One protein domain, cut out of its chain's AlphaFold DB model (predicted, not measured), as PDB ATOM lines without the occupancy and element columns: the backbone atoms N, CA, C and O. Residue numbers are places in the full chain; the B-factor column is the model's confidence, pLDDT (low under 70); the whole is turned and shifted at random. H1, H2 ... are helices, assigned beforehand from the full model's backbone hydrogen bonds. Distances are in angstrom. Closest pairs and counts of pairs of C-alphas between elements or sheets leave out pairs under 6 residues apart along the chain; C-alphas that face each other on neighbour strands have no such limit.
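What this domain is: This is residues 68 to 272 of the 1008 residues of the protein "TGc domain-containing protein" of Firmicutes bacterium (UniProt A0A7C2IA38). Two groups of helices stand side by side: an up-and-down bundle of H1, H2 and H3, and a four-helix group in which the hairpin H6 and H7 crosses steeply over the hairpin H4 and H5. H3 and H7 join the groups, and H6, H7 and H3 make a row. The printed part has 205 residues with seven named helices, H1 to H7 in order, and no named strand; its class is all helix. It is compact, with a radius of gyration of the C-alphas of 17.8 A and spans of 50 by 48 by 27 A.

How they stand to each other: H1, residues 68 to 91, and H2, residues 97 to 113, form a hairpin: residues 82 to 90 alone touch residues 97 to 104 alone, closest at C-alphas 90 and 97, 4.8 A apart. Their tilt of 33 degrees is shallow, only just short of steep. H3, residues 120 to 138, touches H1 at C-alphas 75 and 124, 4.0 A apart, and runs the same way. H2 and H3 are close but not clearly touching. H4, residues 156 to 176, is the hub; with residues 156 to 160 alone it only just touches residue 135 of H3, with 3 pairs of C-alphas within 8 A, the closest 135 and 160 at 7.0 A. H5, residues 183 to 206, forms a hairpin with H4, at a shallow tilt of 11 degrees; their closest C-alphas, 158 and 204, are 4.6 A apart. H6, residues 220 to 238, touches H4 at a steep tilt of 51 degrees, closest at C-alphas 171 and 232, 5.1 A apart. H7, residues 250 to 270, forms a hairpin with H6, closest at C-alphas 225 and 266, 5.5 A apart. H7 also touches H3, at a shallow tilt of 23 degrees, with C-alphas 136 and 265 closest at 5.0 A. H5 and H7 are apart. Every O i to N i+4 pair is within hydrogen-bond range in H1 to H5; H6 has 13 of 15 and H7 16 of 17.

Where its parts are: H1 begins at C-alpha 68 (-52.225, 56.869, -12.462) and is 34.8 A long. H2 is 24.7 A, H3 26.9 A, H4 29.8 A, H5 34.2 A and H6 25.4 A. H7, 30.5 A, ends at C-alpha 270 (-42.901, 20.943, -4.960).

The domain as a whole: The C-alphas of Arg 116 and Arg 213 are the farthest apart, 55.1 A. The printed part has no cut. The links H3 to H4, H5 to H6 and H6 to H7 are long; residues 179 to 184 and 241 to 248 stand free. The mean pLDDT of the printed part is 74.1, and 56 residues are under 70, among them 202 to 220 and 239 to 251.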
ATOM      1  N   THR A  68     -52.351  56.226 -13.779       63.53
ATOM      2  CA  THR A  68     -52.225  56.869 -12.462       63.53
ATOM      3  C   THR A  68     -53.290  56.486 -11.420       63.53
ATOM      4  O   THR A  68     -52.887  56.018 -10.356       63.53
ATOM      5  N   PRO A  69     -54.615  56.607 -11.663       69.00
ATOM      6  CA  PRO A  69     -55.614  56.292 -10.632       69.00
ATOM      7  C   PRO A  69     -55.638  54.800 -10.267       69.00
ATOM      8  O   PRO A  69     -55.697  54.454  -9.090       69.00
ATOM      9  N   GLY A  70     -55.501  53.907 -11.256       73.62
ATOM     10  CA  GLY A  70     -55.414  52.462 -11.014       73.62
ATOM     11  C   GLY A  70     -54.150  52.055 -10.248       73.62
ATOM     12  O   GLY A  70     -54.188  51.136  -9.437       73.62
ATOM     13  N   VAL A  71     -53.038  52.768 -10.454       61.25
ATOM     14  CA  VAL A  71     -51.788  52.570  -9.707       61.25
ATOM     15  C   VAL A  71     -51.894  53.045  -8.252       61.25
ATOM     16  O   VAL A  71     -51.391  52.359  -7.365       61.25
ATOM     17  N   ILE A  72     -52.578  54.166  -7.985       79.88
ATOM     18  CA  ILE A  72     -52.869  54.619  -6.611       79.88
ATOM     19  C   ILE A  72     -53.715  53.562  -5.887       79.88
ATOM     20  O   ILE A  72     -53.349  53.123  -4.798       79.88
ATOM     21  N   LEU A  73     -54.797  53.098  -6.522       71.62
ATOM     22  CA  LEU A  73     -55.672  52.060  -5.971       71.62
ATOM     23  C   LEU A  73     -54.908  50.753  -5.686       71.62
ATOM     24  O   LEU A  73     -55.046  50.184  -4.606       71.62
ATOM     25  N   LEU A  74     -54.055  50.307  -6.616       77.94
ATOM     26  CA  LEU A  74     -53.229  49.108  -6.454       77.94
ATOM     27  C   LEU A  74     -52.245  49.225  -5.279       77.94
ATOM     28  O   LEU A  74     -52.076  48.263  -4.532       77.94
ATOM     29  N   ALA A  75     -51.613  50.386  -5.088       76.12
ATOM     30  CA  ALA A  75     -50.737  50.632  -3.944       76.12
ATOM     31  C   ALA A  75     -51.505  50.570  -2.615       76.12
ATOM     32  O   ALA A  75     -51.081  49.864  -1.705       76.12
ATOM     33  N   VAL A  76     -52.654  51.252  -2.518       82.31
ATOM     34  CA  VAL A  76     -53.505  51.242  -1.314       82.31
ATOM     35  C   VAL A  76     -53.951  49.818  -0.969       82.31
ATOM     36  O   VAL A  76     -53.769  49.384   0.168       82.31
ATOM     37  N   LEU A  77     -54.446  49.055  -1.950       82.00
ATOM     38  CA  LEU A  77     -54.839  47.655  -1.750       82.00
ATOM     39  C   LEU A  77     -53.661  46.770  -1.309       82.00
ATOM     40  O   LEU A  77     -53.835  45.916  -0.445       82.00
ATOM     41  N   SER A  78     -52.459  46.998  -1.847       80.12
ATOM     42  CA  SER A  78     -51.255  46.240  -1.469       80.12
ATOM     43  C   SER A  78     -50.806  46.518  -0.026       80.12
ATOM     44  O   SER A  78     -50.304  45.614   0.638       80.12
ATOM     45  N   TYR A  79     -51.023  47.735   0.491       85.88
ATOM     46  CA  TYR A  79     -50.784  48.052   1.903       85.88
ATOM     47  C   TYR A  79     -51.805  47.382   2.828       85.88
ATOM     48  O   TYR A  79     -51.407  46.776   3.820       85.88
ATOM     49  N   VAL A  80     -53.098  47.427   2.483       81.88
ATOM     50  CA  VAL A  80     -54.154  46.720   3.234       81.88
ATOM     51  C   VAL A  80     -53.843  45.223   3.318       81.88
ATOM     52  O   VAL A  80     -53.889  44.652   4.400       81.88
ATOM     53  N   VAL A  81     -53.425  44.621   2.201       85.75
ATOM     54  CA  VAL A  81     -52.993  43.217   2.104       85.75
ATOM     55  C   VAL A  81     -51.818  42.872   3.031       85.75
ATOM     56  O   VAL A  81     -51.818  41.800   3.629       85.75
ATOM     57  N   LEU A  82     -50.822  43.750   3.181       82.50
ATOM     58  CA  LEU A  82     -49.679  43.493   4.070       82.50
ATOM     59  C   LEU A  82     -50.044  43.638   5.557       82.50
ATOM     60  O   LEU A  82     -49.532  42.884   6.382       82.50
ATOM     61  N   ILE A  83     -50.935  44.575   5.895       85.31
ATOM     62  CA  ILE A  83     -51.471  44.746   7.258       85.31
ATOM     63  C   ILE A  83     -52.314  43.528   7.654       85.31
ATOM     64  O   ILE A  83     -52.114  42.965   8.727       85.31
ATOM     65  N   ASP A  84     -53.208  43.100   6.762       86.81
ATOM     66  CA  ASP A  84     -54.022  41.890   6.889       86.81
ATOM     67  C   ASP A  84     -53.145  40.641   7.084       86.81
ATOM     68  O   ASP A  84     -53.319  39.931   8.072       86.81
ATOM     69  N   ALA A  85     -52.122  40.443   6.243       82.94
ATOM     70  CA  ALA A  85     -51.195  39.320   6.374       82.94
ATOM     71  C   ALA A  85     -50.454  39.303   7.727       82.94
ATOM     72  O   ALA A  85     -50.259  38.239   8.313       82.94
ATOM     73  N   ALA A  86     -50.048  40.465   8.249       85.06
ATOM     74  CA  ALA A  86     -49.403  40.559   9.558       85.06
ATOM     75  C   ALA A  86     -50.374  40.269  10.715       85.06
ATOM     76  O   ALA A  86     -50.016  39.536  11.638       85.06
ATOM     77  N   LEU A  87     -51.598  40.804  10.656       83.62
ATOM     78  CA  LEU A  87     -52.632  40.587  11.669       83.62
ATOM     79  C   LEU A  87     -53.124  39.137  11.685       83.62
ATOM     80  O   LEU A  87     -53.061  38.498  12.731       83.62
ATOM     81  N   GLU A  88     -53.555  38.590  10.548       80.94
ATOM     82  CA  GLU A  88     -54.083  37.221  10.462       80.94
ATOM     83  C   GLU A  88     -52.991  36.176  10.769       80.94
ATOM     84  O   GLU A  88     -53.268  35.191  11.450       80.94
ATOM     85  N   THR A  89     -51.723  36.403  10.387       80.44
ATOM     86  CA  THR A  89     -50.609  35.518  10.799       80.44
ATOM     87  C   THR A  89     -50.307  35.614  12.304       80.44
ATOM     88  O   THR A  89     -49.882  34.634  12.914       80.44
ATOM     89  N   PHE A  90     -50.541  36.765  12.942       82.00
ATOM     90  CA  PHE A  90     -50.379  36.906  14.393       82.00
ATOM     91  C   PHE A  90     -51.529  36.266  15.179       82.00
ATOM     92  O   PHE A  90     -51.281  35.505  16.119       82.00
ATOM     93  N   LEU A  91     -52.767  36.532  14.758       78.19
ATOM     94  CA  LEU A  91     -54.000  36.028  15.365       78.19
ATOM     95  C   LEU A  91     -54.167  34.512  15.190       78.19
ATOM     96  O   LEU A  91     -54.673  33.855  16.097       78.19
ATOM     97  N   SER A  92     -53.678  33.931  14.089       70.81
ATOM     98  CA  SER A  92     -53.680  32.477  13.867       70.81
ATOM     99  C   SER A  92     -52.678  31.703  14.736       70.81
ATOM    100  O   SER A  92     -52.657  30.473  14.699       70.81
ATOM    101  N   GLY A  93     -51.830  32.392  15.511       70.06
ATOM    102  CA  GLY A  93     -50.822  31.756  16.365       70.06
ATOM    103  C   GLY A  93     -49.647  31.136  15.599       70.06
ATOM    104  O   GLY A  93     -48.941  30.299  16.159       70.06
ATOM    105  N   SER A  94     -49.432  31.545  14.342       72.75
ATOM    106  CA  SER A  94     -48.368  31.054  13.455       72.75
ATOM    107  C   SER A  94     -46.983  31.004  14.113       72.75
ATOM    108  O   SER A  94     -46.596  31.910  14.858       72.75
ATOM    109  N   THR A  95     -46.176  30.005  13.741       70.75
ATOM    110  CA  THR A  95     -44.753  29.926  14.121       70.75
ATOM    111  C   THR A  95     -43.932  31.102  13.578       70.75
ATOM    112  O   THR A  95     -42.924  31.470  14.174       70.75
ATOM    113  N   THR A  96     -44.377  31.748  12.493       74.06
ATOM    114  CA  THR A  96     -43.662  32.853  11.829       74.06
ATOM    115  C   THR A  96     -44.136  34.247  12.266       74.06
ATOM    116  O   THR A  96     -43.542  35.249  11.863       74.06
ATOM    117  N   ARG A  97     -45.166  34.338  13.124       81.69
ATOM    118  CA  ARG A  97     -45.892  35.583  13.452       81.69
ATOM    119  C   ARG A  97     -45.022  36.799  13.765       81.69
ATOM    120  O   ARG A  97     -45.243  37.864  13.198       81.69
ATOM    121  N   TRP A  98     -44.016  36.650  14.625       84.81
ATOM    122  CA  TRP A  98     -43.154  37.765  15.031       84.81
ATOM    123  C   TRP A  98     -42.254  38.269  13.897       84.81
ATOM    124  O   TRP A  98     -42.007  39.469  13.807       84.81
ATOM    125  N   LEU A  99     -41.823  37.379  12.997       83.38
ATOM    126  CA  LEU A  99     -41.051  37.742  11.809       83.38
ATOM    127  C   LEU A  99     -41.925  38.518  10.819       83.38
ATOM    128  O   LEU A  99     -41.514  39.572  10.341       83.38
ATOM    129  N   VAL A 100     -43.146  38.042  10.552       83.19
ATOM    130  CA  VAL A 100     -44.078  38.707   9.625       83.19
ATOM    131  C   VAL A 100     -44.487  40.084  10.154       83.19
ATOM    132  O   VAL A 100     -44.364  41.071   9.430       83.19
ATOM    133  N   VAL A 101     -44.894  40.180  11.426       87.94
ATOM    134  CA  VAL A 101     -45.256  41.457  12.066       87.94
ATOM    135  C   VAL A 101     -44.074  42.428  12.084       87.94
ATOM    136  O   VAL A 101     -44.241  43.580  11.691       87.94
ATOM    137  N   GLY A 102     -42.876  41.975  12.473       86.00
ATOM    138  CA  GLY A 102     -41.679  42.822  12.511       86.00
ATOM    139  C   GLY A 102     -41.308  43.383  11.136       86.00
ATOM    140  O   GLY A 102     -41.144  44.591  10.985       86.00
ATOM    141  N   VAL A 103     -41.259  42.525  10.111       88.19
ATOM    142  CA  VAL A 103     -40.929  42.926   8.733       88.19
ATOM    143  C   VAL A 103     -41.963  43.902   8.159       88.19
ATOM    144  O   VAL A 103     -41.585  44.905   7.548       88.19
ATOM    145  N   VAL A 104     -43.260  43.659   8.378       88.62
ATOM    146  CA  VAL A 104     -44.324  44.563   7.911       88.62
ATOM    147  C   VAL A 104     -44.283  45.902   8.658       88.62
ATOM    148  O   VAL A 104     -44.340  46.950   8.015       88.62
ATOM    149  N   ALA A 105     -44.100  45.906   9.982       88.50
ATOM    150  CA  ALA A 105     -43.991  47.137  10.768       88.50
ATOM    151  C   ALA A 105     -42.801  48.010  10.321       88.50
ATOM    152  O   ALA A 105     -42.965  49.212  10.094       88.50
ATOM    153  N   THR A 106     -41.622  47.409  10.105       88.25
ATOM    154  CA  THR A 106     -40.450  48.116   9.561       88.25
ATOM    155  C   THR A 106     -40.729  48.689   8.167       88.25
ATOM    156  O   THR A 106     -40.376  49.838   7.892       88.25
ATOM    157  N   TYR A 107     -41.406  47.936   7.295       86.94
ATOM    158  CA  TYR A 107     -41.765  48.405   5.955       86.94
ATOM    159  C   TYR A 107     -42.708  49.618   5.976       86.94
ATOM    160  O   TYR A 107     -42.507  50.566   5.207       86.94
ATOM    161  N   PHE A 108     -43.697  49.637   6.874       87.12
ATOM    162  CA  PHE A 108     -44.586  50.790   7.039       87.12
ATOM    163  C   PHE A 108     -43.863  52.016   7.600       87.12
ATOM    164  O   PHE A 108     -44.072  53.111   7.080       87.12
ATOM    165  N   ALA A 109     -42.964  51.850   8.574       84.69
ATOM    166  CA  ALA A 109     -42.162  52.955   9.106       84.69
ATOM    167  C   ALA A 109     -41.309  53.630   8.012       84.69
ATOM    168  O   ALA A 109     -41.366  54.849   7.836       84.69
ATOM    169  N   VAL A 110     -40.589  52.839   7.204       82.81
ATOM    170  CA  VAL A 110     -39.794  53.344   6.066       82.81
ATOM    171  C   VAL A 110     -40.686  54.004   5.004       82.81
ATOM    172  O   VAL A 110     -40.360  55.072   4.485       82.81
ATOM    173  N   THR A 111     -41.841  53.405   4.702       81.62
ATOM    174  CA  THR A 111     -42.812  53.944   3.735       81.62
ATOM    175  C   THR A 111     -43.398  55.288   4.177       81.62
ATOM    176  O   THR A 111     -43.603  56.167   3.337       81.62
ATOM    177  N   LEU A 112     -43.653  55.465   5.477       83.38
ATOM    178  CA  LEU A 112     -44.204  56.694   6.048       83.38
ATOM    179  C   LEU A 112     -43.200  57.853   5.949       83.38
ATOM    180  O   LEU A 112     -43.557  58.928   5.469       83.38
ATOM    181  N   VAL A 113     -41.932  57.606   6.301       84.19
ATOM    182  CA  VAL A 113     -40.831  58.580   6.151       84.19
ATOM    183  C   VAL A 113     -40.659  59.012   4.688       84.19
ATOM    184  O   VAL A 113     -40.486  60.193   4.397       84.19
ATOM    185  N   LEU A 114     -40.764  58.074   3.744       75.38
ATOM    186  CA  LEU A 114     -40.569  58.334   2.312       75.38
ATOM    187  C   LEU A 114     -41.850  58.757   1.566       75.38
ATOM    188  O   LEU A 114     -41.834  58.880   0.337       75.38
ATOM    189  N   TRP A 115     -42.967  59.005   2.262       72.75
ATOM    190  CA  TRP A 115     -44.290  59.110   1.632       72.75
ATOM    191  C   TRP A 115     -44.402  60.198   0.554       72.75
ATOM    192  O   TRP A 115     -45.058  59.970  -0.465       72.75
ATOM    193  N   ARG A 116     -43.750  61.355   0.751       74.31
ATOM    194  CA  ARG A 116     -43.721  62.474  -0.214       74.31
ATOM    195  C   ARG A 116     -42.742  62.276  -1.381       74.31
ATOM    196  O   ARG A 116     -42.875  62.971  -2.381       74.31
ATOM    197  N   HIS A 117     -41.801  61.336  -1.276       72.81
ATOM    198  CA  HIS A 117     -40.756  61.102  -2.282       72.81
ATOM    199  C   HIS A 117     -40.997  59.843  -3.130       72.81
ATOM    200  O   HIS A 117     -40.524  59.763  -4.261       72.81
ATOM    201  N   ALA A 118     -41.760  58.869  -2.623       76.88
ATOM    202  CA  ALA A 118     -42.100  57.651  -3.356       76.88
ATOM    203  C   ALA A 118     -43.386  57.812  -4.192       76.88
ATOM    204  O   ALA A 118     -44.485  58.018  -3.659       76.88
ATOM    205  N   SER A 119     -43.253  57.651  -5.512       72.25
ATOM    206  CA  SER A 119     -44.374  57.601  -6.455       72.25
ATOM    207  C   SER A 119     -45.240  56.350  -6.248       72.25
ATOM    208  O   SER A 119     -44.807  55.333  -5.704       72.25
ATOM    209  N   TRP A 120     -46.504  56.420  -6.666       76.25
ATOM    210  CA  TRP A 120     -47.488  55.371  -6.383       76.25
ATOM    211  C   TRP A 120     -47.213  54.038  -7.099       76.25
ATOM    212  O   TRP A 120     -47.552  52.979  -6.575       76.25
ATOM    213  N   ASP A 121     -46.538  54.062  -8.251       76.44
ATOM    214  CA  ASP A 121     -46.082  52.862  -8.963       76.44
ATOM    215  C   ASP A 121     -44.927  52.161  -8.239       76.44
ATOM    216  O   ASP A 121     -44.916  50.932  -8.154       76.44
ATOM    217  N   LEU A 122     -44.005  52.930  -7.651       73.06
ATOM    218  CA  LEU A 122     -42.944  52.408  -6.791       73.06
ATOM    219  C   LEU A 122     -43.523  51.802  -5.502       73.06
ATOM    220  O   LEU A 122     -43.138  50.696  -5.123       73.06
ATOM    221  N   LYS A 123     -44.492  52.481  -4.871       80.69
ATOM    222  CA  LYS A 123     -45.217  51.989  -3.682       80.69
ATOM    223  C   LYS A 123     -45.892  50.634  -3.940       80.69
ATOM    224  O   LYS A 123     -45.634  49.675  -3.210       80.69
ATOM    225  N   ALA A 124     -46.678  50.528  -5.016       74.31
ATOM    226  CA  ALA A 124     -47.330  49.281  -5.422       74.31
ATOM    227  C   ALA A 124     -46.322  48.152  -5.714       74.31
ATOM    228  O   ALA A 124     -46.490  47.029  -5.236       74.31
ATOM    229  N   ALA A 125     -45.252  48.444  -6.464       79.25
ATOM    230  CA  ALA A 125     -44.251  47.444  -6.829       79.25
ATOM    231  C   ALA A 125     -43.473  46.905  -5.615       79.25
ATOM    232  O   ALA A 125     -43.250  45.698  -5.522       79.25
ATOM    233  N   MET A 126     -43.098  47.774  -4.669       78.88
ATOM    234  CA  MET A 126     -42.383  47.364  -3.455       78.88
ATOM    235  C   MET A 126     -43.274  46.566  -2.496       78.88
ATOM    236  O   MET A 126     -42.806  45.578  -1.936       78.88
ATOM    237  N   SER A 127     -44.554  46.932  -2.362       84.19
ATOM    238  CA  SER A 127     -45.512  46.171  -1.546       84.19
ATOM    239  C   SER A 127     -45.706  44.753  -2.096       84.19
ATOM    240  O   SER A 127     -45.639  43.775  -1.351       84.19
ATOM    241  N   GLY A 128     -45.870  44.625  -3.419       80.81
ATOM    242  CA  GLY A 128     -45.979  43.325  -4.086       80.81
ATOM    243  C   GLY A 128     -44.714  42.471  -3.952       80.81
ATOM    244  O   GLY A 128     -44.813  41.273  -3.698       80.81
ATOM    245  N   LEU A 129     -43.521  43.072  -4.065       79.56
ATOM    246  CA  LEU A 129     -42.260  42.350  -3.868       79.56
ATOM    247  C   LEU A 129     -42.109  41.853  -2.423       79.56
ATOM    248  O   LEU A 129     -41.714  40.706  -2.217       79.56
ATOM    249  N   LEU A 130     -42.453  42.683  -1.432       84.56
ATOM    250  CA  LEU A 130     -42.393  42.293  -0.024       84.56
ATOM    251  C   LEU A 130     -43.343  41.133   0.284       84.56
ATOM    252  O   LEU A 130     -42.955  40.211   0.997       84.56
ATOM    253  N   LEU A 131     -44.548  41.135  -0.291       84.00
ATOM    254  CA  LEU A 131     -45.480  40.022  -0.136       84.00
ATOM    255  C   LEU A 131     -44.901  38.713  -0.695       84.00
ATOM    256  O   LEU A 131     -44.955  37.693  -0.013       84.00
ATOM    257  N   LEU A 132     -44.292  38.732  -1.889       81.31
ATOM    258  CA  LEU A 132     -43.624  37.546  -2.446       81.31
ATOM    259  C   LEU A 132     -42.497  37.041  -1.530       81.31
ATOM    260  O   LEU A 132     -42.369  35.837  -1.330       81.31
ATOM    261  N   ILE A 133     -41.709  37.953  -0.951       82.50
ATOM    262  CA  ILE A 133     -40.636  37.618  -0.003       82.50
ATOM    263  C   ILE A 133     -41.208  37.003   1.282       82.50
ATOM    264  O   ILE A 133     -40.684  35.994   1.744       82.50
ATOM    265  N   LEU A 134     -42.291  37.554   1.839       82.50
ATOM    266  CA  LEU A 134     -42.942  37.024   3.042       82.50
ATOM    267  C   LEU A 134     -43.551  35.638   2.803       82.50
ATOM    268  O   LEU A 134     -43.316  34.731   3.600       82.50
ATOM    269  N   VAL A 135     -44.273  35.440   1.694       78.31
ATOM    270  CA  VAL A 135     -44.841  34.127   1.348       78.31
ATOM    271  C   VAL A 135     -43.716  33.103   1.156       78.31
ATOM    272  O   VAL A 135     -43.770  32.033   1.761       78.31
ATOM    273  N   ALA A 136     -42.662  33.442   0.404       77.19
ATOM    274  CA  ALA A 136     -41.507  32.569   0.195       77.19
ATOM    275  C   ALA A 136     -40.774  32.224   1.501       77.19
ATOM    276  O   ALA A 136     -40.601  31.048   1.813       77.19
ATOM    277  N   ALA A 137     -40.379  33.227   2.291       74.75
ATOM    278  CA  ALA A 137     -39.646  33.023   3.539       74.75
ATOM    279  C   ALA A 137     -40.463  32.220   4.561       74.75
ATOM    280  O   ALA A 137     -39.909  31.361   5.246       74.75
ATOM    281  N   SER A 138     -41.784  32.434   4.618       72.56
ATOM    282  CA  SER A 138     -42.656  31.702   5.540       72.56
ATOM    283  C   SER A 138     -42.644  30.188   5.313       72.56
ATOM    284  O   SER A 138     -42.819  29.454   6.272       72.56
ATOM    285  N   GLN A 139     -42.379  29.721   4.087       70.25
ATOM    286  CA  GLN A 139     -42.435  28.304   3.693       70.25
ATOM    287  C   GLN A 139     -41.126  27.535   3.908       70.25
ATOM    288  O   GLN A 139     -41.113  26.312   3.784       70.25
ATOM    289  N   TRP A 140     -40.026  28.233   4.202       64.88
ATOM    290  CA  TRP A 140     -38.707  27.629   4.435       64.88
ATOM    291  C   TRP A 140     -38.328  27.566   5.927       64.88
ATOM    292  O   TRP A 140     -37.233  27.126   6.271       64.88
ATOM    293  N   LEU A 141     -39.252  27.960   6.810       63.84
ATOM    294  CA  LEU A 141     -39.188  27.792   8.265       63.84
ATOM    295  C   LEU A 141     -39.929  26.509   8.690       63.84
ATOM    296  O   LEU A 141     -40.801  26.027   7.964       63.84
ATOM    297  N   LEU A 142     -39.610  25.955   9.869       47.94
ATOM    298  CA  LEU A 142     -40.324  24.780  10.394       47.94
ATOM    299  C   LEU A 142     -41.821  25.080  10.597       47.94
ATOM    300  O   LEU A 142     -42.207  26.180  10.999       47.94
ATOM    301  N   ASP A 143     -42.653  24.095  10.248       51.56
ATOM    302  CA  ASP A 143     -44.120  24.165  10.139       51.56
ATOM    303  C   ASP A 143     -44.664  25.287   9.232       51.56
ATOM    304  O   ASP A 143     -45.869  25.541   9.174       51.56
ATOM    305  N   GLY A 144     -43.796  25.927   8.445       55.91
ATOM    306  CA  GLY A 144     -44.098  27.078   7.597       55.91
ATOM    307  C   GLY A 144     -45.102  26.846   6.462       55.91
ATOM    308  O   GLY A 144     -45.563  27.792   5.826       55.91
ATOM    309  N   THR A 145     -45.471  25.594   6.193       55.16
ATOM    310  CA  THR A 145     -46.449  25.220   5.160       55.16
ATOM    311  C   THR A 145     -47.839  24.923   5.722       55.16
ATOM    312  O   THR A 145     -48.823  25.074   5.000       55.16
ATOM    313  N   THR A 146     -47.939  24.558   7.004       54.72
ATOM    314  CA  THR A 146     -49.192  24.216   7.706       54.72
ATOM    315  C   THR A 146     -49.610  25.288   8.716       54.72
ATOM    316  O   THR A 146     -50.801  25.522   8.900       54.72
ATOM    317  N   ARG A 147     -48.641  25.977   9.333       59.75
ATOM    318  CA  ARG A 147     -48.815  27.070  10.308       59.75
ATOM    319  C   ARG A 147     -48.018  28.331   9.927       59.75
ATOM    320  O   ARG A 147     -47.657  29.112  10.802       59.75
ATOM    321  N   GLY A 148     -47.721  28.526   8.639       69.12
ATOM    322  CA  GLY A 148     -47.018  29.704   8.105       69.12
ATOM    323  C   GLY A 148     -47.897  30.948   7.922       69.12
ATOM    324  O   GLY A 148     -48.818  31.185   8.700       69.12
ATOM    325  N   LEU A 149     -47.601  31.744   6.887       77.19
ATOM    326  CA  LEU A 149     -48.309  32.995   6.583       77.19
ATOM    327  C   LEU A 149     -49.807  32.758   6.307       77.19
ATOM    328  O   LEU A 149     -50.161  31.964   5.435       77.19
ATOM    329  N   VAL A 150     -50.671  33.501   6.995       76.00
ATOM    330  CA  VAL A 150     -52.120  33.571   6.751       76.00
ATOM    331  C   VAL A 150     -52.454  34.972   6.239       76.00
ATOM    332  O   VAL A 150     -51.964  35.959   6.780       76.00
ATOM    333  N   MET A 151     -53.255  35.062   5.178       78.00
ATOM    334  CA  MET A 151     -53.602  36.327   4.518       78.00
ATOM    335  C   MET A 151     -54.949  36.192   3.797       78.00
ATOM    336  O   MET A 151     -55.210  35.167   3.168       78.00
ATOM    337  N   LEU A 152     -55.803  37.216   3.864       70.31
ATOM    338  CA  LEU A 152     -57.176  37.252   3.339       70.31
ATOM    339  C   LEU A 152     -57.994  36.025   3.783       70.31
ATOM    340  O   LEU A 152     -58.768  35.447   3.013       70.31
ATOM    341  N   ARG A 153     -57.759  35.589   5.030       68.06
ATOM    342  CA  ARG A 153     -58.266  34.347   5.648       68.06
ATOM    343  C   ARG A 153     -57.938  33.052   4.891       68.06
ATOM    344  O   ARG A 153     -58.527  32.012   5.171       68.06
ATOM    345  N   GLN A 154     -56.999  33.091   3.948       73.81
ATOM    346  CA  GLN A 154     -56.513  31.914   3.238       73.81
ATOM    347  C   GLN A 154     -55.289  31.318   3.949       73.81
ATOM    348  O   GLN A 154     -54.389  32.065   4.349       73.81
ATOM    349  N   PRO A 155     -55.209  29.980   4.087       65.25
ATOM    350  CA  PRO A 155     -54.030  29.316   4.634       65.25
ATOM    351  C   PRO A 155     -52.840  29.421   3.668       65.25
ATOM    352  O   PRO A 155     -53.019  29.546   2.453       65.25
ATOM    353  N   ALA A 156     -51.621  29.285   4.202       66.25
ATOM    354  CA  ALA A 156     -50.358  29.432   3.466       66.25
ATOM    355  C   ALA A 156     -50.307  28.654   2.135       66.25
ATOM    356  O   ALA A 156     -49.774  29.154   1.146       66.25
ATOM    357  N   LEU A 157     -50.900  27.456   2.087       63.28
ATOM    358  CA  LEU A 157     -51.004  26.608   0.891       63.28
ATOM    359  C   LEU A 157     -51.907  27.193  -0.211       63.28
ATOM    360  O   LEU A 157     -51.564  27.093  -1.389       63.28
ATOM    361  N   SER A 158     -53.026  27.828   0.143       67.50
ATOM    362  CA  SER A 158     -53.923  28.477  -0.825       67.50
ATOM    363  C   SER A 158     -53.343  29.807  -1.308       67.50
ATOM    364  O   SER A 158     -53.372  30.082  -2.508       67.50
ATOM    365  N   VAL A 159     -52.728  30.588  -0.407       73.56
ATOM    366  CA  VAL A 159     -51.967  31.800  -0.763       73.56
ATOM    367  C   VAL A 159     -50.833  31.448  -1.733       73.56
ATOM    368  O   VAL A 159     -50.715  32.062  -2.793       73.56
ATOM    369  N   LEU A 160     -50.051  30.404  -1.426       71.69
ATOM    370  CA  LEU A 160     -49.017  29.864  -2.311       71.69
ATOM    371  C   LEU A 160     -49.582  29.502  -3.685       71.69
ATOM    372  O   LEU A 160     -49.090  30.000  -4.692       71.69
ATOM    373  N   ALA A 161     -50.612  28.657  -3.740       73.44
ATOM    374  CA  ALA A 161     -51.135  28.145  -5.001       73.44
ATOM    375  C   ALA A 161     -51.711  29.256  -5.902       73.44
ATOM    376  O   ALA A 161     -51.475  29.231  -7.110       73.44
ATOM    377  N   VAL A 162     -52.375  30.274  -5.335       78.00
ATOM    378  CA  VAL A 162     -52.833  31.456  -6.091       78.00
ATOM    379  C   VAL A 162     -51.655  32.297  -6.589       78.00
ATOM    380  O   VAL A 162     -51.619  32.654  -7.767       78.00
ATOM    381  N   VAL A 163     -50.660  32.589  -5.746       77.94
ATOM    382  CA  VAL A 163     -49.500  33.399  -6.156       77.94
ATOM    383  C   VAL A 163     -48.645  32.667  -7.198       77.94
ATOM    384  O   VAL A 163     -48.248  33.271  -8.197       77.94
ATOM    385  N   THR A 164     -48.425  31.358  -7.050       77.38
ATOM    386  CA  THR A 164     -47.758  30.538  -8.070       77.38
ATOM    387  C   THR A 164     -48.576  30.488  -9.362       77.38
ATOM    388  O   THR A 164     -47.992  30.615 -10.434       77.38
ATOM    389  N   ALA A 165     -49.910  30.390  -9.311       81.69
ATOM    390  CA  ALA A 165     -50.744  30.463 -10.513       81.69
ATOM    391  C   ALA A 165     -50.606  31.813 -11.241       81.69
ATOM    392  O   ALA A 165     -50.434  31.840 -12.460       81.69
ATOM    393  N   LEU A 166     -50.608  32.933 -10.509       83.31
ATOM    394  CA  LEU A 166     -50.380  34.266 -11.076       83.31
ATOM    395  C   LEU A 166     -48.983  34.386 -11.709       83.31
ATOM    396  O   LEU A 166     -48.853  34.919 -12.813       83.31
ATOM    397  N   ALA A 167     -47.952  33.834 -11.064       81.62
ATOM    398  CA  ALA A 167     -46.596  33.808 -11.603       81.62
ATOM    399  C   ALA A 167     -46.478  32.942 -12.870       81.62
ATOM    400  O   ALA A 167     -45.913  33.393 -13.865       81.62
ATOM    401  N   VAL A 168     -47.066  31.740 -12.885       82.88
ATOM    402  CA  VAL A 168     -47.111  30.864 -14.072       82.88
ATOM    403  C   VAL A 168     -47.885  31.526 -15.217       82.88
ATOM    404  O   VAL A 168     -47.453  31.453 -16.369       82.88
ATOM    405  N   GLY A 169     -48.976  32.240 -14.925       85.94
ATOM    406  CA  GLY A 169     -49.711  33.039 -15.908       85.94
ATOM    407  C   GLY A 169     -48.866  34.175 -16.498       85.94
ATOM    408  O   GLY A 169     -48.791  34.326 -17.720       85.94
ATOM    409  N   ALA A 170     -48.156  34.927 -15.652       82.44
ATOM    410  CA  ALA A 170     -47.237  35.981 -16.086       82.44
ATOM    411  C   ALA A 170     -46.071  35.430 -16.929       82.44
ATOM    412  O   ALA A 170     -45.737  36.002 -17.971       82.44
ATOM    413  N   SER A 171     -45.497  34.292 -16.534       83.00
ATOM    414  CA  SER A 171     -44.451  33.583 -17.281       83.00
ATOM    415  C   SER A 171     -44.944  33.083 -18.639       83.00
ATOM    416  O   SER A 171     -44.286  33.301 -19.657       83.00
ATOM    417  N   THR A 172     -46.147  32.505 -18.689       87.81
ATOM    418  CA  THR A 172     -46.807  32.095 -19.939       87.81
ATOM    419  C   THR A 172     -46.982  33.293 -20.876       87.81
ATOM    420  O   THR A 172     -46.614  33.226 -22.047       87.81
ATOM    421  N   PHE A 173     -47.475  34.425 -20.367       87.44
ATOM    422  CA  PHE A 173     -47.673  35.647 -21.154       87.44
ATOM    423  C   PHE A 173     -46.359  36.241 -21.692       87.44
ATOM    424  O   PHE A 173     -46.323  36.742 -22.820       87.44
ATOM    425  N   VAL A 174     -45.269  36.158 -20.918       84.12
ATOM    426  CA  VAL A 174     -43.911  36.517 -21.360       84.12
ATOM    427  C   VAL A 174     -43.458  35.628 -22.521       84.12
ATOM    428  O   VAL A 174     -43.017  36.151 -23.546       84.12
ATOM    429  N   LEU A 175     -43.604  34.305 -22.394       84.19
ATOM    430  CA  LEU A 175     -43.178  33.337 -23.409       84.19
ATOM    431  C   LEU A 175     -44.006  33.439 -24.698       84.19
ATOM    432  O   LEU A 175     -43.446  33.523 -25.787       84.19
ATOM    433  N   VAL A 176     -45.335  33.529 -24.600       87.00
ATOM    434  CA  VAL A 176     -46.236  33.636 -25.766       87.00
ATOM    435  C   VAL A 176     -45.990  34.921 -26.578       87.00
ATOM    436  O   VAL A 176     -46.230  34.942 -27.785       87.00
ATOM    437  N   ARG A 177     -45.458  35.989 -25.964       83.81
ATOM    438  CA  ARG A 177     -45.089  37.239 -26.661       83.81
ATOM    439  C   ARG A 177     -43.645  37.282 -27.183       83.81
ATOM    440  O   ARG A 177     -43.257  38.281 -27.793       83.81
ATOM    441  N   ALA A 178     -42.857  36.224 -27.001       82.25
ATOM    442  CA  ALA A 178     -41.480  36.149 -27.476       82.25
ATOM    443  C   ALA A 178     -41.415  35.996 -29.012       82.25
ATOM    444  O   ALA A 178     -41.746  34.952 -29.576       82.25
ATOM    445  N   ARG A 179     -40.969  37.053 -29.711       79.00
ATOM    446  CA  ARG A 179     -41.031  37.144 -31.186       79.00
ATOM    447  C   ARG A 179     -40.218  36.087 -31.950       79.00
ATOM    448  O   ARG A 179     -40.562  35.821 -33.095       79.00
ATOM    449  N   PHE A 180     -39.199  35.483 -31.338       78.75
ATOM    450  CA  PHE A 180     -38.369  34.436 -31.956       78.75
ATOM    451  C   PHE A 180     -38.962  33.019 -31.827       78.75
ATOM    452  O   PHE A 180     -38.571  32.133 -32.577       78.75
ATOM    453  N   ILE A 181     -39.905  32.781 -30.904       81.06
ATOM    454  CA  ILE A 181     -40.543  31.462 -30.754       81.06
ATOM    455  C   ILE A 181     -41.494  31.243 -31.945       81.06
ATOM    456  O   ILE A 181     -42.289  32.148 -32.217       81.06
ATOM    457  N   PRO A 182     -41.469  30.097 -32.655       84.62
ATOM    458  CA  PRO A 182     -42.350  29.852 -33.800       84.62
ATOM    459  C   PRO A 182     -43.836  29.773 -33.392       84.62
ATOM    460  O   PRO A 182     -44.149  29.412 -32.254       84.62
ATOM    461  N   PRO A 183     -44.783  30.093 -34.298       81.31
ATOM    462  CA  PRO A 183     -46.193  30.292 -33.946       81.31
ATOM    463  C   PRO A 183     -46.858  29.060 -33.314       81.31
ATOM    464  O   PRO A 183     -47.594  29.211 -32.342       81.31
ATOM    465  N   VAL A 184     -46.555  27.847 -33.792       86.88
ATOM    466  CA  VAL A 184     -47.101  26.593 -33.231       86.88
ATOM    467  C   VAL A 184     -46.642  26.377 -31.782       86.88
ATOM    468  O   VAL A 184     -47.450  26.051 -30.915       86.88
ATOM    469  N   ALA A 185     -45.369  26.647 -31.476       77.88
ATOM    470  CA  ALA A 185     -44.841  26.514 -30.118       77.88
ATOM    471  C   ALA A 185     -45.462  27.534 -29.143       77.88
ATOM    472  O   ALA A 185     -45.679  27.206 -27.978       77.88
ATOM    473  N   ARG A 186     -45.827  28.741 -29.609       82.44
ATOM    474  CA  ARG A 186     -46.574  29.717 -28.787       82.44
ATOM    475  C   ARG A 186     -47.951  29.187 -28.382       82.44
ATOM    476  O   ARG A 186     -48.348  29.387 -27.238       82.44
ATOM    477  N   TRP A 187     -48.658  28.492 -29.278       79.19
ATOM    478  CA  TRP A 187     -49.941  27.855 -28.953       79.19
ATOM    479  C   TRP A 187     -49.782  26.740 -27.915       79.19
ATOM    480  O   TRP A 187     -50.518  26.725 -26.933       79.19
ATOM    481  N   ILE A 188     -48.782  25.865 -28.071       84.94
ATOM    482  CA  ILE A 188     -48.498  24.785 -27.108       84.94
ATOM    483  C   ILE A 188     -48.152  25.360 -25.725       84.94
ATOM    484  O   ILE A 188     -48.713  24.923 -24.722       84.94
ATOM    485  N   LEU A 189     -47.298  26.387 -25.656       83.88
ATOM    486  CA  LEU A 189     -46.964  27.072 -24.399       83.88
ATOM    487  C   LEU A 189     -48.181  27.771 -23.773       83.88
ATOM    488  O   LEU A 189     -48.340  27.738 -22.555       83.88
ATOM    489  N   GLY A 190     -49.067  28.355 -24.586       83.06
ATOM    490  CA  GLY A 190     -50.332  28.930 -24.126       83.06
ATOM    491  C   GLY A 190     -51.276  27.888 -23.519       83.06
ATOM    492  O   GLY A 190     -51.830  28.122 -22.446       83.06
ATOM    493  N   LEU A 191     -51.411  26.720 -24.156       88.62
ATOM    494  CA  LEU A 191     -52.231  25.604 -23.667       88.62
ATOM    495  C   LEU A 191     -51.658  24.985 -22.384       88.62
ATOM    496  O   LEU A 191     -52.394  24.802 -21.416       88.62
ATOM    497  N   LEU A 192     -50.345  24.731 -22.338       84.31
ATOM    498  CA  LEU A 192     -49.665  24.249 -21.131       84.31
ATOM    499  C   LEU A 192     -49.768  25.260 -19.983       84.31
ATOM    500  O   LEU A 192     -49.960  24.861 -18.837       84.31
ATOM    501  N   GLY A 193     -49.687  26.560 -20.275       84.69
ATOM    502  CA  GLY A 193     -49.880  27.625 -19.293       84.69
ATOM    503  C   GLY A 193     -51.304  27.684 -18.757       84.69
ATOM    504  O   GLY A 193     -51.489  27.700 -17.543       84.69
ATOM    505  N   ALA A 194     -52.310  27.623 -19.633       86.38
ATOM    506  CA  ALA A 194     -53.714  27.555 -19.234       86.38
ATOM    507  C   ALA A 194     -54.001  26.318 -18.362       86.38
ATOM    508  O   ALA A 194     -54.590  26.454 -17.292       86.38
ATOM    509  N   TYR A 195     -53.509  25.139 -18.759       84.00
ATOM    510  CA  TYR A 195     -53.587  23.900 -17.974       84.00
ATOM    511  C   TYR A 195     -52.910  24.036 -16.601       84.00
ATOM    512  O   TYR A 195     -53.489  23.672 -15.577       84.00
ATOM    513  N   SER A 196     -51.708  24.616 -16.560       80.38
ATOM    514  CA  SER A 196     -50.936  24.793 -15.327       80.38
ATOM    515  C   SER A 196     -51.626  25.753 -14.353       80.38
ATOM    516  O   SER A 196     -51.853  25.395 -13.197       80.38
ATOM    517  N   VAL A 197     -52.037  26.933 -14.832       83.69
ATOM    518  CA  VAL A 197     -52.777  27.938 -14.052       83.69
ATOM    519  C   VAL A 197     -54.109  27.372 -13.560       83.69
ATOM    520  O   VAL A 197     -54.406  27.488 -12.374       83.69
ATOM    521  N   ALA A 198     -54.877  26.697 -14.422       77.69
ATOM    522  CA  ALA A 198     -56.125  26.050 -14.024       77.69
ATOM    523  C   ALA A 198     -55.893  24.991 -12.936       77.69
ATOM    524  O   ALA A 198     -56.615  24.973 -11.944       77.69
ATOM    525  N   SER A 199     -54.857  24.153 -13.063       73.12
ATOM    526  CA  SER A 199     -54.553  23.122 -12.060       73.12
ATOM    527  C   SER A 199     -54.180  23.702 -10.689       73.12
ATOM    528  O   SER A 199     -54.594  23.155  -9.668       73.12
ATOM    529  N   LEU A 200     -53.457  24.827 -10.659       71.94
ATOM    530  CA  LEU A 200     -53.052  25.505  -9.426       71.94
ATOM    531  C   LEU A 200     -54.215  26.271  -8.784       71.94
ATOM    532  O   LEU A 200     -54.418  26.152  -7.580       71.94
ATOM    533  N   LEU A 201     -55.023  26.996  -9.568       75.50
ATOM    534  CA  LEU A 201     -56.206  27.700  -9.055       75.50
ATOM    535  C   LEU A 201     -57.287  26.729  -8.564       75.50
ATOM    536  O   LEU A 201     -57.871  26.952  -7.507       75.50
ATOM    537  N   VAL A 202     -57.522  25.618  -9.273       67.06
ATOM    538  CA  VAL A 202     -58.429  24.561  -8.797       67.06
ATOM    539  C   VAL A 202     -57.869  23.905  -7.533       67.06
ATOM    540  O   VAL A 202     -58.618  23.739  -6.577       67.06
ATOM    541  N   GLY A 203     -56.563  23.621  -7.473       61.28
ATOM    542  CA  GLY A 203     -55.910  23.087  -6.272       61.28
ATOM    543  C   GLY A 203     -55.936  24.031  -5.062       61.28
ATOM    544  O   GLY A 203     -55.973  23.549  -3.929       61.28
ATOM    545  N   ALA A 204     -55.963  25.349  -5.289       62.72
ATOM    546  CA  ALA A 204     -56.141  26.371  -4.256       62.72
ATOM    547  C   ALA A 204     -57.593  26.456  -3.751       62.72
ATOM    548  O   ALA A 204     -57.820  26.610  -2.555       62.72
ATOM    549  N   ALA A 205     -58.565  26.354  -4.665       58.31
ATOM    550  CA  ALA A 205     -59.988  26.529  -4.370       58.31
ATOM    551  C   ALA A 205     -60.712  25.240  -3.923       58.31
ATOM    552  O   ALA A 205     -61.760  25.329  -3.294       58.31
ATOM    553  N   HIS A 206     -60.177  24.055  -4.248       50.09
ATOM    554  CA  HIS A 206     -60.829  22.753  -4.018       50.09
ATOM    555  C   HIS A 206     -59.934  21.726  -3.295       50.09
ATOM    556  O   HIS A 206     -60.276  20.549  -3.228       50.09
ATOM    557  N   GLY A 207     -58.764  22.127  -2.781       44.78
ATOM    558  CA  GLY A 207     -57.946  21.305  -1.877       44.78
ATOM    559  C   GLY A 207     -57.256  20.064  -2.471       44.78
ATOM    560  O   GLY A 207     -56.489  19.415  -1.761       44.78
ATOM    561  N   GLY A 208     -57.452  19.745  -3.755       48.56
ATOM    562  CA  GLY A 208     -56.879  18.567  -4.421       48.56
ATOM    563  C   GLY A 208     -56.462  18.817  -5.874       48.56
ATOM    564  O   GLY A 208     -56.959  19.726  -6.537       48.56
ATOM    565  N   ASN A 209     -55.535  18.003  -6.389       50.38
ATOM    566  CA  ASN A 209     -55.067  18.105  -7.775       50.38
ATOM    567  C   ASN A 209     -56.014  17.314  -8.693       50.38
ATOM    568  O   ASN A 209     -56.161  16.112  -8.516       50.38
ATOM    569  N   LEU A 210     -56.585  17.928  -9.735       43.00
ATOM    570  CA  LEU A 210     -57.561  17.257 -10.621       43.00
ATOM    571  C   LEU A 210     -56.986  16.083 -11.460       43.00
ATOM    572  O   LEU A 210     -57.722  15.406 -12.171       43.00
ATOM    573  N   TRP A 211     -55.671  15.844 -11.384       50.88
ATOM    574  CA  TRP A 211     -54.902  14.957 -12.267       50.88
ATOM    575  C   TRP A 211     -53.999  13.963 -11.511       50.88
ATOM    576  O   TRP A 211     -52.974  13.545 -12.040       50.88
ATOM    577  N   VAL A 212     -54.373  13.561 -10.285       45.94
ATOM    578  CA  VAL A 212     -53.593  12.627  -9.429       45.94
ATOM    579  C   VAL A 212     -53.165  11.340 -10.152       45.94
ATOM    580  O   VAL A 212     -52.092  10.809  -9.887       45.94
ATOM    581  N   ARG A 213     -53.989  10.841 -11.084       44.34
ATOM    582  CA  ARG A 213     -53.731   9.606 -11.848       44.34
ATOM    583  C   ARG A 213     -52.590   9.722 -12.869       44.34
ATOM    584  O   ARG A 213     -52.154   8.696 -13.380       44.34
ATOM    585  N   LEU A 214     -52.123  10.932 -13.185       50.91
ATOM    586  CA  LEU A 214     -50.932  11.133 -14.009       50.91
ATOM    587  C   LEU A 214     -49.682  11.193 -13.116       50.91
ATOM    588  O   LEU A 214     -49.704  11.878 -12.084       50.91
ATOM    589  N   PRO A 215     -48.572  10.532 -13.507       60.50
ATOM    590  CA  PRO A 215     -47.322  10.606 -12.758       60.50
ATOM    591  C   PRO A 215     -46.855  12.065 -12.638       60.50
ATOM    592  O   PRO A 215     -47.070  12.871 -13.546       60.50
ATOM    593  N   PHE A 216     -46.216  12.405 -11.515       60.41
ATOM    594  CA  PHE A 216     -46.059  13.785 -11.025       60.41
ATOM    595  C   PHE A 216     -45.537  14.802 -12.063       60.41
ATOM    596  O   PHE A 216     -46.059  15.912 -12.140       60.41
ATOM    597  N   TRP A 217     -44.580  14.407 -12.909       61.94
ATOM    598  CA  TRP A 217     -44.016  15.219 -13.995       61.94
ATOM    599  C   TRP A 217     -45.020  15.725 -15.054       61.94
ATOM    600  O   TRP A 217     -44.742  16.724 -15.713       61.94
ATOM    601  N   PHE A 218     -46.207  15.115 -15.181       64.75
ATOM    602  CA  PHE A 218     -47.288  15.574 -16.070       64.75
ATOM    603  C   PHE A 218     -48.355  16.446 -15.374       64.75
ATOM    604  O   PHE A 218     -49.291  16.933 -16.019       64.75
ATOM    605  N   GLN A 219     -48.252  16.667 -14.061       68.62
ATOM    606  CA  GLN A 219     -49.221  17.489 -13.334       68.62
ATOM    607  C   GLN A 219     -48.974  18.981 -13.599       68.62
ATOM    608  O   GLN A 219     -47.838  19.457 -13.562       68.62
ATOM    609  N   GLY A 220     -50.045  19.745 -13.842       69.06
ATOM    610  CA  GLY A 220     -49.946  21.153 -14.250       69.06
ATOM    611  C   GLY A 220     -49.203  22.062 -13.261       69.06
ATOM    612  O   GLY A 220     -48.538  23.001 -13.685       69.06
ATOM    613  N   GLY A 221     -49.209  21.749 -11.960       71.38
ATOM    614  CA  GLY A 221     -48.385  22.459 -10.975       71.38
ATOM    615  C   GLY A 221     -46.879  22.311 -11.235       71.38
ATOM    616  O   GLY A 221     -46.151  23.299 -11.180       71.38
ATOM    617  N   PHE A 222     -46.421  21.106 -11.596       70.88
ATOM    618  CA  PHE A 222     -45.021  20.830 -11.933       70.88
ATOM    619  C   PHE A 222     -44.625  21.466 -13.271       70.88
ATOM    620  O   PHE A 222     -43.606  22.151 -13.344       70.88
ATOM    621  N   ILE A 223     -45.454  21.307 -14.311       78.12
ATOM    622  CA  ILE A 223     -45.219  21.907 -15.638       78.12
ATOM    623  C   ILE A 223     -45.175  23.440 -15.542       78.12
ATOM    624  O   ILE A 223     -44.263  24.075 -16.075       78.12
ATOM    625  N   GLY A 224     -46.115  24.038 -14.806       77.75
ATOM    626  CA  GLY A 224     -46.135  25.469 -14.538       77.75
ATOM    627  C   GLY A 224     -44.859  25.942 -13.850       77.75
ATOM    628  O   GLY A 224     -44.193  26.844 -14.355       77.75
ATOM    629  N   ALA A 225     -44.502  25.314 -12.729       73.00
ATOM    630  CA  ALA A 225     -43.354  25.685 -11.910       73.00
ATOM    631  C   ALA A 225     -42.001  25.488 -12.617       73.00
ATOM    632  O   ALA A 225     -41.213  26.428 -12.725       73.00
ATOM    633  N   MET A 226     -41.717  24.269 -13.081       76.56
ATOM    634  CA  MET A 226     -40.371  23.851 -13.494       76.56
ATOM    635  C   MET A 226     -40.101  24.034 -14.986       76.56
ATOM    636  O   MET A 226     -38.942  24.146 -15.372       76.56
ATOM    637  N   VAL A 227     -41.140  24.109 -15.825       80.12
ATOM    638  CA  VAL A 227     -40.981  24.392 -17.259       80.12
ATOM    639  C   VAL A 227     -41.285  25.863 -17.527       80.12
ATOM    640  O   VAL A 227     -40.387  26.637 -17.853       80.12
ATOM    641  N   LEU A 228     -42.535  26.294 -17.342       84.69
ATOM    642  CA  LEU A 228     -42.973  27.619 -17.801       84.69
ATOM    643  C   LEU A 228     -42.365  28.769 -16.986       84.69
ATOM    644  O   LEU A 228     -41.894  29.747 -17.569       84.69
ATOM    645  N   LEU A 229     -42.342  28.662 -15.652       82.56
ATOM    646  CA  LEU A 229     -41.790  29.707 -14.783       82.56
ATOM    647  C   LEU A 229     -40.271  29.845 -14.982       82.56
ATOM    648  O   LEU A 229     -39.780  30.954 -15.203       82.56
ATOM    649  N   LEU A 230     -39.556  28.716 -15.013       83.62
ATOM    650  CA  LEU A 230     -38.109  28.653 -15.236       83.62
ATOM    651  C   LEU A 230     -37.695  29.180 -16.623       83.62
ATOM    652  O   LEU A 230     -36.815  30.035 -16.712       83.62
ATOM    653  N   THR A 231     -38.336  28.732 -17.712       82.44
ATOM    654  CA  THR A 231     -37.995  29.208 -19.068       82.44
ATOM    655  C   THR A 231     -38.315  30.696 -19.251       82.44
ATOM    656  O   THR A 231     -37.560  31.406 -19.916       82.44
ATOM    657  N   ALA A 232     -39.378  31.219 -18.627       84.06
ATOM    658  CA  ALA A 232     -39.670  32.653 -18.659       84.06
ATOM    659  C   ALA A 232     -38.643  33.492 -17.878       84.06
ATOM    660  O   ALA A 232     -38.278  34.576 -18.336       84.06
ATOM    661  N   LEU A 233     -38.148  32.993 -16.738       85.88
ATOM    662  CA  LEU A 233     -37.074  33.632 -15.972       85.88
ATOM    663  C   LEU A 233     -35.772  33.678 -16.784       85.88
ATOM    664  O   LEU A 233     -35.204  34.758 -16.963       85.88
ATOM    665  N   LEU A 234     -35.353  32.541 -17.355       82.56
ATOM    666  CA  LEU A 234     -34.200  32.463 -18.260       82.56
ATOM    667  C   LEU A 234     -34.343  33.437 -19.439       82.56
ATOM    668  O   LEU A 234     -33.392  34.139 -19.781       82.56
ATOM    669  N   LEU A 235     -35.544  33.564 -20.013       82.00
ATOM    670  CA  LEU A 235     -35.794  34.523 -21.083       82.00
ATOM    671  C   LEU A 235     -35.710  35.988 -20.616       82.00
ATOM    672  O   LEU A 235     -35.184  36.814 -21.356       82.00
ATOM    673  N   GLN A 236     -36.180  36.346 -19.417       80.56
ATOM    674  CA  GLN A 236     -36.013  37.715 -18.895       80.56
ATOM    675  C   GLN A 236     -34.540  38.057 -18.616       80.56
ATOM    676  O   GLN A 236     -34.150  39.214 -18.776       80.56
ATOM    677  N   ILE A 237     -33.724  37.064 -18.249       74.62
ATOM    678  CA  ILE A 237     -32.271  37.210 -18.083       74.62
ATOM    679  C   ILE A 237     -31.609  37.429 -19.455       74.62
ATOM    680  O   ILE A 237     -30.975  38.462 -19.670       74.62
ATOM    681  N   VAL A 238     -31.829  36.531 -20.423       71.50
ATOM    682  CA  VAL A 238     -31.206  36.598 -21.762       71.50
ATOM    683  C   VAL A 238     -31.697  37.801 -22.580       71.50
ATOM    684  O   VAL A 238     -30.892  38.508 -23.179       71.50
ATOM    685  N   ALA A 239     -32.993  38.128 -22.556       66.00
ATOM    686  CA  ALA A 239     -33.528  39.339 -23.195       66.00
ATOM    687  C   ALA A 239     -33.210  40.636 -22.413       66.00
ATOM    688  O   ALA A 239     -33.525  41.742 -22.863       66.00
ATOM    689  N   GLY A 240     -32.574  40.520 -21.241       63.84
ATOM    690  CA  GLY A 240     -31.884  41.613 -20.559       63.84
ATOM    691  C   GLY A 240     -30.550  41.996 -21.211       63.84
ATOM    692  O   GLY A 240     -30.111  43.137 -21.062       63.84
ATOM    693  N   TRP A 241     -29.936  41.060 -21.944       53.66
ATOM    694  CA  TRP A 241     -28.533  41.083 -22.367       53.66
ATOM    695  C   TRP A 241     -28.257  41.789 -23.711       53.66
ATOM    696  O   TRP A 241     -27.180  41.641 -24.286       53.66
ATOM    697  N   PRO A 242     -29.192  42.599 -24.237       53.81
ATOM    698  CA  PRO A 242     -28.742  43.937 -24.620       53.81
ATOM    699  C   PRO A 242     -29.616  45.062 -24.050       53.81
ATOM    700  O   PRO A 242     -30.848  45.088 -24.177       53.81
ATOM    701  N   TRP A 243     -28.952  46.083 -23.506       49.66
ATOM    702  CA  TRP A 243     -29.502  47.434 -23.486       49.66
ATOM    703  C   TRP A 243     -29.476  47.965 -24.934       49.66
ATOM    704  O   TRP A 243     -28.410  48.014 -25.537       49.66
ATOM    705  N   ALA A 244     -30.636  48.318 -25.496       46.28
ATOM    706  CA  ALA A 244     -30.783  49.241 -26.629       46.28
ATOM    707  C   ALA A 244     -32.277  49.545 -26.860       46.28
ATOM    708  O   ALA A 244     -33.058  48.644 -27.149       46.28
ATOM    709  N   ARG A 245     -32.680  50.822 -26.772       47.75
ATOM    710  CA  ARG A 245     -33.972  51.358 -27.270       47.75
ATOM    711  C   ARG A 245     -35.261  50.603 -26.825       47.75
ATOM    712  O   ARG A 245     -35.907  49.961 -27.647       47.75
ATOM    713  N   GLY A 246     -35.734  50.772 -25.573       54.81
ATOM    714  CA  GLY A 246     -37.200  50.654 -25.340       54.81
ATOM    715  C   GLY A 246     -37.830  50.212 -24.000       54.81
ATOM    716  O   GLY A 246     -39.054  50.180 -23.948       54.81
ATOM    717  N   THR A 247     -37.106  49.825 -22.934       57.38
ATOM    718  CA  THR A 247     -37.754  49.075 -21.812       57.38
ATOM    719  C   THR A 247     -37.496  49.497 -20.354       57.38
ATOM    720  O   THR A 247     -38.134  48.917 -19.481       57.38
ATOM    721  N   ASN A 248     -36.671  50.519 -20.075       64.81
ATOM    722  CA  ASN A 248     -36.184  50.922 -18.730       64.81
ATOM    723  C   ASN A 248     -35.360  49.820 -17.979       64.81
ATOM    724  O   ASN A 248     -35.483  48.632 -18.301       64.81
ATOM    725  N   PRO A 249     -34.450  50.179 -17.039       66.38
ATOM    726  CA  PRO A 249     -33.704  49.196 -16.237       66.38
ATOM    727  C   PRO A 249     -34.361  48.816 -14.893       66.38
ATOM    728  O   PRO A 249     -34.432  47.633 -14.577       66.38
ATOM    729  N   TRP A 250     -34.898  49.767 -14.119       64.94
ATOM    730  CA  TRP A 250     -35.525  49.506 -12.806       64.94
ATOM    731  C   TRP A 250     -36.695  48.511 -12.909       64.94
ATOM    732  O   TRP A 250     -36.776  47.522 -12.178       64.94
ATOM    733  N   TRP A 251     -37.541  48.701 -13.926       68.50
ATOM    734  CA  TRP A 251     -38.655  47.809 -14.258       68.50
ATOM    735  C   TRP A 251     -38.239  46.439 -14.826       68.50
ATOM    736  O   TRP A 251     -39.109  45.595 -15.041       68.50
ATOM    737  N   TRP A 252     -36.947  46.196 -15.070       75.50
ATOM    738  CA  TRP A 252     -36.409  44.868 -15.383       75.50
ATOM    739  C   TRP A 252     -35.959  44.147 -14.107       75.50
ATOM    740  O   TRP A 252     -36.415  43.029 -13.874       75.50
ATOM    741  N   THR A 253     -35.191  44.804 -13.231       72.69
ATOM    742  CA  THR A 253     -34.727  44.221 -11.957       72.69
ATOM    743  C   THR A 253     -35.891  43.725 -11.095       72.69
ATOM    744  O   THR A 253     -35.870  42.585 -10.634       72.69
ATOM    745  N   ILE A 254     -36.962  44.522 -10.965       75.50
ATOM    746  CA  ILE A 254     -38.184  44.130 -10.236       75.50
ATOM    747  C   ILE A 254     -38.814  42.853 -10.819       75.50
ATOM    748  O   ILE A 254     -39.277  41.998 -10.067       75.50
ATOM    749  N   ARG A 255     -38.816  42.685 -12.148       75.81
ATOM    750  CA  ARG A 255     -39.397  41.498 -12.802       75.81
ATOM    751  C   ARG A 255     -38.543  40.257 -12.593       75.81
ATOM    752  O   ARG A 255     -39.100  39.202 -12.321       75.81
ATOM    753  N   VAL A 256     -37.220  40.382 -12.705       80.44
ATOM    754  CA  VAL A 256     -36.298  39.266 -12.447       80.44
ATOM    755  C   VAL A 256     -36.447  38.798 -10.999       80.44
ATOM    756  O   VAL A 256     -36.663  37.613 -10.776       80.44
ATOM    757  N   LEU A 257     -36.450  39.716 -10.023       78.62
ATOM    758  CA  LEU A 257     -36.655  39.375  -8.610       78.62
ATOM    759  C   LEU A 257     -38.029  38.735  -8.351       78.62
ATOM    760  O   LEU A 257     -38.099  37.722  -7.659       78.62
ATOM    761  N   ALA A 258     -39.107  39.265  -8.939       77.88
ATOM    762  CA  ALA A 258     -40.444  38.695  -8.788       77.88
ATOM    763  C   ALA A 258     -40.550  37.270  -9.366       77.88
ATOM    764  O   ALA A 258     -41.102  36.388  -8.707       77.88
ATOM    765  N   PHE A 259     -39.990  37.011 -10.556       80.56
ATOM    766  CA  PHE A 259     -39.976  35.665 -11.144       80.56
ATOM    767  C   PHE A 259     -39.061  34.702 -10.373       80.56
ATOM    768  O   PHE A 259     -39.468  33.568 -10.131       80.56
ATOM    769  N   SER A 260     -37.884  35.143  -9.914       80.56
ATOM    770  CA  SER A 260     -36.997  34.329  -9.068       80.56
ATOM    771  C   SER A 260     -37.652  33.955  -7.736       80.56
ATOM    772  O   SER A 260     -37.626  32.789  -7.354       80.56
ATOM    773  N   MET A 261     -38.296  34.903  -7.046       78.25
ATOM    774  CA  MET A 261     -38.986  34.614  -5.783       78.25
ATOM    775  C   MET A 261     -40.196  33.693  -6.000       78.25
ATOM    776  O   MET A 261     -40.398  32.742  -5.249       78.25
ATOM    777  N   SER A 262     -40.939  33.894  -7.094       79.38
ATOM    778  CA  SER A 262     -42.033  32.995  -7.490       79.38
ATOM    779  C   SER A 262     -41.554  31.575  -7.817       79.38
ATOM    780  O   SER A 262     -42.271  30.613  -7.552       79.38
ATOM    781  N   LEU A 263     -40.342  31.422  -8.365       79.00
ATOM    782  CA  LEU A 263     -39.720  30.119  -8.609       79.00
ATOM    783  C   LEU A 263     -39.312  29.433  -7.294       79.00
ATOM    784  O   LEU A 263     -39.551  28.237  -7.147       79.00
ATOM    785  N   VAL A 264     -38.768  30.177  -6.323       76.94
ATOM    786  CA  VAL A 264     -38.446  29.663  -4.974       76.94
ATOM    787  C   VAL A 264     -39.712  29.222  -4.230       76.94
ATOM    788  O   VAL A 264     -39.727  28.144  -3.636       76.94
ATOM    789  N   MET A 265     -40.798  29.996  -4.325       70.88
ATOM    790  CA  MET A 265     -42.122  29.599  -3.828       70.88
ATOM    791  C   MET A 265     -42.624  28.322  -4.506       70.88
ATOM    792  O   MET A 265     -43.051  27.387  -3.835       70.88
ATOM    793  N   ALA A 266     -42.542  28.243  -5.836       69.62
ATOM    794  CA  ALA A 266     -42.994  27.075  -6.584       69.62
ATOM    795  C   ALA A 266     -42.162  25.814  -6.268       69.62
ATOM    796  O   ALA A 266     -42.718  24.722  -6.172       69.62
ATOM    797  N   ALA A 267     -40.854  25.958  -6.028       66.44
ATOM    798  CA  ALA A 267     -39.987  24.883  -5.547       66.44
ATOM    799  C   ALA A 267     -40.334  24.451  -4.107       66.44
ATOM    800  O   ALA A 267     -40.380  23.254  -3.825       66.44
ATOM    801  N   GLY A 268     -40.673  25.396  -3.219       58.88
ATOM    802  CA  GLY A 268     -41.261  25.097  -1.905       58.88
ATOM    803  C   GLY A 268     -42.587  24.332  -2.021       58.88
ATOM    804  O   GLY A 268     -42.802  23.345  -1.321       58.88
ATOM    805  N   GLY A 269     -43.430  24.708  -2.987       55.59
ATOM    806  CA  GLY A 269     -44.656  23.996  -3.357       55.59
ATOM    807  C   GLY A 269     -44.439  22.572  -3.881       55.59
ATOM    808  O   GLY A 269     -45.292  21.717  -3.664       55.59
ATOM    809  N   LEU A 270     -43.292  22.287  -4.504       53.25
ATOM    810  CA  LEU A 270     -42.901  20.943  -4.960       53.25
ATOM    811  C   LEU A 270     -42.208  20.101  -3.878       53.25
ATOM    812  O   LEU A 270     -42.148  18.881  -4.000       53.25
ATOM    813  N   ARG A 271     -41.757  20.731  -2.788       49.12
ATOM    814  CA  ARG A 271     -41.462  20.069  -1.505       49.12
ATOM    815  C   ARG A 271     -42.738  19.674  -0.739       49.12
ATOM    816  O   ARG A 271     -42.651  18.970   0.260       49.12
ATOM    817  N   ASN A 272     -43.896  20.154  -1.193       47.09
ATOM    818  CA  ASN A 272     -45.212  20.036  -0.565       47.09
ATOM    819  C   ASN A 272     -46.089  18.984  -1.288       47.09
ATOM    820  O   ASN A 272     -45.704  18.490  -2.350       47.09
TER     821      ASN A 272